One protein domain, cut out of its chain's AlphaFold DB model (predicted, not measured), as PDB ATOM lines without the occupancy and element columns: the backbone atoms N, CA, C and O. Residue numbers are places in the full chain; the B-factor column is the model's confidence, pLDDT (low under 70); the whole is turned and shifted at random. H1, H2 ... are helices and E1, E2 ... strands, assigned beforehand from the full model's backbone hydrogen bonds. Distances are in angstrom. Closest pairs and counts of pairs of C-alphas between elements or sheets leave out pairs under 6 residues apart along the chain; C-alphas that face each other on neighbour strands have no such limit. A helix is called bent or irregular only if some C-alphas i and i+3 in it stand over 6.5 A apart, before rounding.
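This is residues 4 to 51 of the 52 residues of an uncharacterized protein of Phenylobacterium sp. 20VBR1 (UniProt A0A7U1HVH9). From its first residue the printed part is one long, kinked helix, H1, arching over to a small hairpin of two strands, E1 and E2, which folds back from the helix's last end and leaves an open gap between itself and the helix. The result is a flat, open hook: the helix is its long arm, whose residues 4 to 13 stick out free, and the hairpin is its short return. The printed part has 48 residues, with one named helix followed by two named strands in the order H1, E1, E2; the sheet has the order E1, E2 and is antiparallel, and the class is mixed, helices and strands. The whole is only just loose, close to extended, with a radius of gyration of the C-alphas of 14.3 A, and the C-alphas span 43 by 26 by 8 A.

Start with the helix H1, residues 4 to 32, and look first at residues 4 to 13, which belong to it and stand free: no C-alpha 8 or more residues away along the chain comes within 10 A of them. Go on to residue 21, near which H1 has a kink of 49 degrees. A little farther on H1 is irregular, with C-alphas 24 and 27 lying 7.1 A apart, and its line is a rough one. In its backbone 17 of 25 pairs of O i and N i+4 are within hydrogen-bond range, and 13 of 26 pairs of O i and N i+3 are. After H1 a tight link of 2 residues leads to the strand E1, residues 35 to 39. H1 and E1 have 1 pair of C-alphas within 8 A, those of Arg 30 and Val 36, 7.3 A apart, while the two centres are 18.7 A apart. From E1 a tight link of 5 residues leads to the strand E2, residues 45 to 50, and E1 and E2 form a hairpin. They are antiparallel neighbours, with 165 degrees between their N-to-C directions. Look at C-alphas 35 and 50, which face each other at 4.4 A, and then at 37 and 48, which face each other at 4.7 A. Across the pair, N 36 and O 49 are within hydrogen-bond range at 2.8 A, and N 46 and O 38 are at 2.9 A. H1 and E2 are apart.

Find C-alpha 4, of Ala 4, at (255.095, 230.990, 185.462); from there H1 runs to Gln 32, whose C-alpha is at (285.478, 222.093, 208.364), a length of 39.1 A from first to last C-alpha. Next find E1 from Leu 35 to Lys 39, where the first and last C-alphas are 13.0 A apart. E2 runs from Ile 45 to Thr 50 over 13.9 A, and you will find its last C-alpha at (281.992, 227.727, 216.759).

Read from Ala 4 to Arg 51, the printed part has no cut, and both of its links between named elements are tight. The two C-alphas farthest apart are those of Glu 5 and Arg 51, at 43.7 A. Set residues 4 to 13 aside, and the body of 38 residues spans 30 by 26 by 7 A, with a radius of gyration of 12.0 A. In the B-factor column the mean pLDDT of the printed part of this model is 97.6, and no printed residue is under 70.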
ATOM      1  N   ALA A   4     255.172 232.428 185.225       98.06
ATOM      2  CA  ALA A   4     255.095 230.990 185.462       98.06
ATOM      3  C   ALA A   4     256.244 230.232 184.774       98.06
ATOM      4  O   ALA A   4     256.838 229.338 185.372       98.06
ATOM      5  N   GLU A   5     256.605 230.626 183.548       98.06
ATOM      6  CA  GLU A   5     257.743 230.037 182.830       98.06
ATOM      7  C   GLU A   5     259.077 230.335 183.533       98.06
ATOM      8  O   GLU A   5     259.912 229.441 183.662       98.06
ATOM      9  N   VAL A   6     259.268 231.557 184.044       98.56
ATOM     10  CA  VAL A   6     260.483 231.933 184.792       98.56
ATOM     11  C   VAL A   6     260.586 231.170 186.113       98.56
ATOM     12  O   VAL A   6     261.653 230.658 186.439       98.56
ATOM     13  N   GLU A   7     259.490 231.047 186.864       98.56
ATOM     14  CA  GLU A   7     259.471 230.279 188.113       98.56
ATOM     15  C   GLU A   7     259.741 228.787 187.870       98.56
ATOM     16  O   GLU A   7     260.482 228.162 188.632       98.56
ATOM     17  N   GLY A   8     259.193 228.220 186.791       98.56
ATOM     18  CA  GLY A   8     259.469 226.842 186.383       98.56
ATOM     19  C   GLY A   8     260.938 226.622 186.016       98.56
ATOM     20  O   GLY A   8     261.560 225.651 186.462       98.56
ATOM     21  N   LEU A   9     261.526 227.558 185.266       98.50
ATOM     22  CA  LEU A   9     262.948 227.523 184.929       98.50
ATOM     23  C   LEU A   9     263.825 227.642 186.182       98.50
ATOM     24  O   LEU A   9     264.753 226.854 186.350       98.50
ATOM     25  N   ALA A  10     263.512 228.573 187.087       98.69
ATOM     26  CA  ALA A  10     264.268 228.786 188.317       98.69
ATOM     27  C   ALA A  10     264.293 227.529 189.203       98.69
ATOM     28  O   ALA A  10     265.360 227.138 189.674       98.69
ATOM     29  N   LYS A  11     263.148 226.850 189.369       98.69
ATOM     30  CA  LYS A  11     263.072 225.572 190.101       98.69
ATOM     31  C   LYS A  11     263.911 224.488 189.433       98.69
ATOM     32  O   LYS A  11     264.693 223.825 190.103       98.69
ATOM     33  N   THR A  12     263.828 224.377 188.107       98.69
ATOM     34  CA  THR A  12     264.616 223.398 187.344       98.69
ATOM     35  C   THR A  12     266.121 223.624 187.517       98.69
ATOM     36  O   THR A  12     266.872 222.674 187.727       98.69
ATOM     37  N   VAL A  13     266.573 224.880 187.450       98.75
ATOM     38  CA  VAL A  13     267.981 225.242 187.669       98.75
ATOM     39  C   VAL A  13     268.394 224.964 189.113       98.75
ATOM     40  O   VAL A  13     269.472 224.420 189.350       98.75
ATOM     41  N   TRP A  14     267.540 225.295 190.085       98.75
ATOM     42  CA  TRP A  14     267.790 224.978 191.486       98.75
ATOM     43  C   TRP A  14     267.985 223.475 191.694       98.75
ATOM     44  O   TRP A  14     269.034 223.071 192.179       98.75
ATOM     45  N   GLU A  15     267.035 222.648 191.267       98.62
ATOM     46  CA  GLU A  15     267.052 221.197 191.482       98.62
ATOM     47  C   GLU A  15     268.218 220.507 190.767       98.62
ATOM     48  O   GLU A  15     268.876 219.642 191.343       98.62
ATOM     49  N   LYS A  16     268.498 220.889 189.515       98.44
ATOM     50  CA  LYS A  16     269.470 220.171 188.677       98.44
ATOM     51  C   LYS A  16     270.906 220.657 188.829       98.44
ATOM     52  O   LYS A  16     271.821 219.892 188.541       98.44
ATOM     53  N   VAL A  17     271.111 221.908 189.245       98.38
ATOM     54  CA  VAL A  17     272.445 222.522 189.320       98.38
ATOM     55  C   VAL A  17     272.799 222.865 190.761       98.38
ATOM     56  O   VAL A  17     273.729 222.290 191.323       98.38
ATOM     57  N   ASN A  18     272.046 223.772 191.385       98.75
ATOM     58  CA  ASN A  18     272.433 224.331 192.680       98.75
ATOM     59  C   ASN A  18     272.274 223.334 193.830       98.75
ATOM     60  O   ASN A  18     273.149 223.259 194.683       98.75
ATOM     61  N   LEU A  19     271.196 222.549 193.841       98.69
ATOM     62  CA  LEU A  19     270.926 221.563 194.882       98.69
ATOM     63  C   LEU A  19     271.944 220.420 194.836       98.69
ATOM     64  O   LEU A  19     272.478 220.033 195.872       98.69
ATOM     65  N   LYS A  20     272.275 219.932 193.636       98.62
ATOM     66  CA  LYS A  20     273.337 218.937 193.449       98.62
ATOM     67  C   LYS A  20     274.689 219.476 193.924       98.62
ATOM     68  O   LYS A  20     275.357 218.820 194.710       98.62
ATOM     69  N   ASN A  21     275.057 220.696 193.522       98.62
ATOM     70  CA  ASN A  21     276.292 221.336 193.983       98.62
ATOM     71  C   ASN A  21     276.310 221.550 195.510       98.62
ATOM     72  O   ASN A  21     277.336 221.351 196.162       98.62
ATOM     73  N   LEU A  22     275.164 221.917 196.093       98.56
ATOM     74  CA  LEU A  22     275.012 222.066 197.534       98.56
ATOM     75  C   LEU A  22     275.308 220.749 198.254       98.56
ATOM     76  O   LEU A  22     276.104 220.757 199.184       98.56
ATOM     77  N   HIS A  23     274.711 219.635 197.836       98.25
ATOM     78  CA  HIS A  23     274.896 218.346 198.506       98.25
ATOM     79  C   HIS A  23     276.255 217.702 198.233       98.25
ATOM     80  O   HIS A  23     276.878 217.194 199.163       98.25
ATOM     81  N   ASP A  24     276.719 217.740 196.987       98.25
ATOM     82  CA  ASP A  24     277.898 216.981 196.567       98.25
ATOM     83  C   ASP A  24     279.209 217.701 196.918       98.25
ATOM     84  O   ASP A  24     280.246 217.052 197.068       98.25
ATOM     85  N   HIS A  25     279.193 219.037 197.028       97.88
ATOM     86  CA  HIS A  25     280.425 219.832 197.097       97.88
ATOM     87  C   HIS A  25     280.448 220.880 198.218       97.88
ATOM     88  O   HIS A  25     281.484 221.041 198.860       97.88
ATOM     89  N   ILE A  26     279.342 221.582 198.494       98.25
ATOM     90  CA  ILE A  26     279.329 222.674 199.488       98.25
ATOM     91  C   ILE A  26     279.057 222.159 200.907       98.25
ATOM     92  O   ILE A  26     279.836 222.412 201.822       98.25
ATOM     93  N   ALA A  27     277.953 221.439 201.114       97.75
ATOM     94  CA  ALA A  27     277.533 220.948 202.426       97.75
ATOM     95  C   ALA A  27     278.582 220.050 203.113       97.75
ATOM     96  O   ALA A  27     278.753 220.210 204.321       97.75
ATOM     97  N   PRO A  28     279.343 219.188 202.404       97.62
ATOM     98  CA  PRO A  28     280.414 218.402 203.022       97.62
ATOM     99  C   PRO A  28     281.526 219.249 203.655       97.62
ATOM    100  O   PRO A  28     282.201 218.796 204.575       97.62
ATOM    101  N   ALA A  29     281.719 220.490 203.197       96.50
ATOM    102  CA  ALA A  29     282.695 221.404 203.783       96.50
ATOM    103  C   ALA A  29     282.192 222.080 205.073       96.50
ATOM    104  O   ALA A  29     283.002 222.683 205.777       96.50
ATOM    105  N   ARG A  30     280.895 221.964 205.426       96.25
ATOM    106  CA  ARG A  30     280.317 222.545 206.658       96.25
ATOM    107  C   ARG A  30     281.115 222.133 207.883       96.25
ATOM    108  O   ARG A  30     281.406 222.974 208.726       96.25
ATOM    109  N   ASP A  31     281.470 220.856 207.964       92.31
ATOM    110  CA  ASP A  31     282.133 220.328 209.144       92.31
ATOM    111  C   ASP A  31     283.521 220.922 209.326       92.31
ATOM    112  O   ASP A  31     283.994 220.910 210.446       92.31
ATOM    113  N   GLN A  32     284.154 221.472 208.286       95.56
ATOM    114  CA  GLN A  32     285.478 222.093 208.364       95.56
ATOM    115  C   GLN A  32     285.444 223.560 208.819       95.56
ATOM    116  O   GLN A  32     286.500 224.108 209.120       95.56
ATOM    117  N   ALA A  33     284.271 224.194 208.873       96.62
ATOM    118  CA  ALA A  33     284.150 225.617 209.166       96.62
ATOM    119  C   ALA A  33     284.472 225.948 210.635       96.62
ATOM    120  O   ALA A  33     284.029 225.251 211.547       96.62
ATOM    121  N   ASP A  34     285.175 227.060 210.863       97.75
ATOM    122  CA  ASP A  34     285.448 227.580 212.213       97.75
ATOM    123  C   ASP A  34     284.179 228.104 212.901       97.75
ATOM    124  O   ASP A  34     284.051 228.056 214.124       97.75
ATOM    125  N   LEU A  35     283.218 228.593 212.110       97.31
ATOM    126  CA  LEU A  35     281.939 229.111 212.579       97.31
ATOM    127  C   LEU A  35     280.825 228.740 211.598       97.31
ATOM    128  O   LEU A  35     280.924 228.988 210.395       97.31
ATOM    129  N   VAL A  36     279.732 228.189 212.121       97.44
ATOM    130  CA  VAL A  36     278.517 227.868 211.368       97.44
ATOM    131  C   VAL A  36     277.361 228.725 211.877       97.44
ATOM    132  O   VAL A  36     276.994 228.669 213.049       97.44
ATOM    133  N   VAL A  37     276.750 229.501 210.978       98.00
ATOM    134  CA  VAL A  37     275.542 230.292 211.260       98.00
ATOM    135  C   VAL A  37     274.323 229.566 210.714       98.00
ATOM    136  O   VAL A  37     274.232 229.299 209.514       98.00
ATOM    137  N   ARG A  38     273.335 229.305 211.570       97.88
ATOM    138  CA  ARG A  38     272.042 228.772 211.143       97.88
ATOM    139  C   ARG A  38     271.053 229.915 210.933       97.88
ATOM    140  O   ARG A  38     270.773 230.673 211.860       97.88
ATOM    141  N   LYS A  39     270.499 230.009 209.720       98.12
ATOM    142  CA  LYS A  39     269.434 230.959 209.366       98.12
ATOM    143  C   LYS A  39     268.049 230.339 209.570       98.12
ATOM    144  O   LYS A  39     267.861 229.159 209.271       98.12
ATOM    145  N   GLY A  40     267.091 231.134 210.033       97.94
ATOM    146  CA  GLY A  40     265.668 230.806 210.010       97.94
ATOM    147  C   GLY A  40     264.967 231.272 208.720       97.94
ATOM    148  O   GLY A  40     265.618 231.841 207.831       97.94
ATOM    149  N   PRO A  41     263.654 231.008 208.572       97.00
ATOM    150  CA  PRO A  41     262.901 231.295 207.346       97.00
ATOM    151  C   PRO A  41     262.859 232.778 206.948       97.00
ATOM    152  O   PRO A  41     262.801 233.074 205.758       97.00
ATOM    153  N   GLY A  42     262.921 233.702 207.911       97.69
ATOM    154  CA  GLY A  42     262.963 235.154 207.689       97.69
ATOM    155  C   GLY A  42     264.381 235.726 207.597       97.69
ATOM    156  O   GLY A  42     264.560 236.938 207.687       97.69
ATOM    157  N   HIS A  43     265.389 234.865 207.409       97.31
ATOM    158  CA  HIS A  43     266.819 235.190 207.412       97.31
ATOM    159  C   HIS A  43     267.415 235.620 208.758       97.31
ATOM    160  O   HIS A  43     268.589 235.986 208.798       97.31
ATOM    161  N   GLU A  44     266.669 235.510 209.851       98.31
ATOM    162  CA  GLU A  44     267.184 235.675 211.204       98.31
ATOM    163  C   GLU A  44     268.269 234.635 211.527       98.31
ATOM    164  O   GLU A  44     268.239 233.504 211.036       98.31
ATOM    165  N   ILE A  45     269.235 235.010 212.366       98.31
ATOM    166  CA  ILE A  45     270.215 234.067 212.913       98.31
ATOM    167  C   ILE A  45     269.563 233.363 214.096       98.31
ATOM    168  O   ILE A  45     269.246 234.001 215.097       98.31
ATOM    169  N   VAL A  46     269.368 232.050 213.984       98.50
ATOM    170  CA  VAL A  46     268.731 231.245 215.040       98.50
ATOM    171  C   VAL A  46     269.737 230.470 215.883       98.50
ATOM    172  O   VAL A  46     269.413 230.062 216.993       98.50
ATOM    173  N   ALA A  47     270.945 230.245 215.366       98.00
ATOM    174  CA  ALA A  47     272.038 229.629 216.107       98.00
ATOM    175  C   ALA A  47     273.391 230.006 215.497       98.00
ATOM    176  O   ALA A  47     273.493 230.257 214.291       98.00
ATOM    177  N   VAL A  48     274.420 229.995 216.339       97.94
ATOM    178  CA  VAL A  48     275.825 230.113 215.948       97.94
ATOM    179  C   VAL A  48     276.592 229.007 216.662       97.94
ATOM    180  O   VAL A  48     276.509 228.888 217.882       97.94
ATOM    181  N   GLU A  49     277.312 228.196 215.897       96.94
ATOM    182  CA  GLU A  49     278.206 227.145 216.388       96.94
ATOM    183  C   GLU A  49     279.639 227.555 216.041       96.94
ATOM    184  O   GLU A  49     279.903 227.944 214.904       96.94
ATOM    185  N   THR A  50     280.564 227.475 216.992       95.81
ATOM    186  CA  THR A  50     281.992 227.727 216.759       95.81
ATOM    187  C   THR A  50     282.786 226.470 217.062       95.81
ATOM    188  O   THR A  50     282.476 225.760 218.023       95.81
ATOM    189  N   ARG A  51     283.843 226.212 216.293       87.31
ATOM    190  CA  ARG A  51     284.905 225.311 216.740       87.31
ATOM    191  C   ARG A  51     285.723 226.040 217.804       87.31
ATOM    192  O   ARG A  51     286.101 227.191 217.600       87.31
TER     193      ARG A  51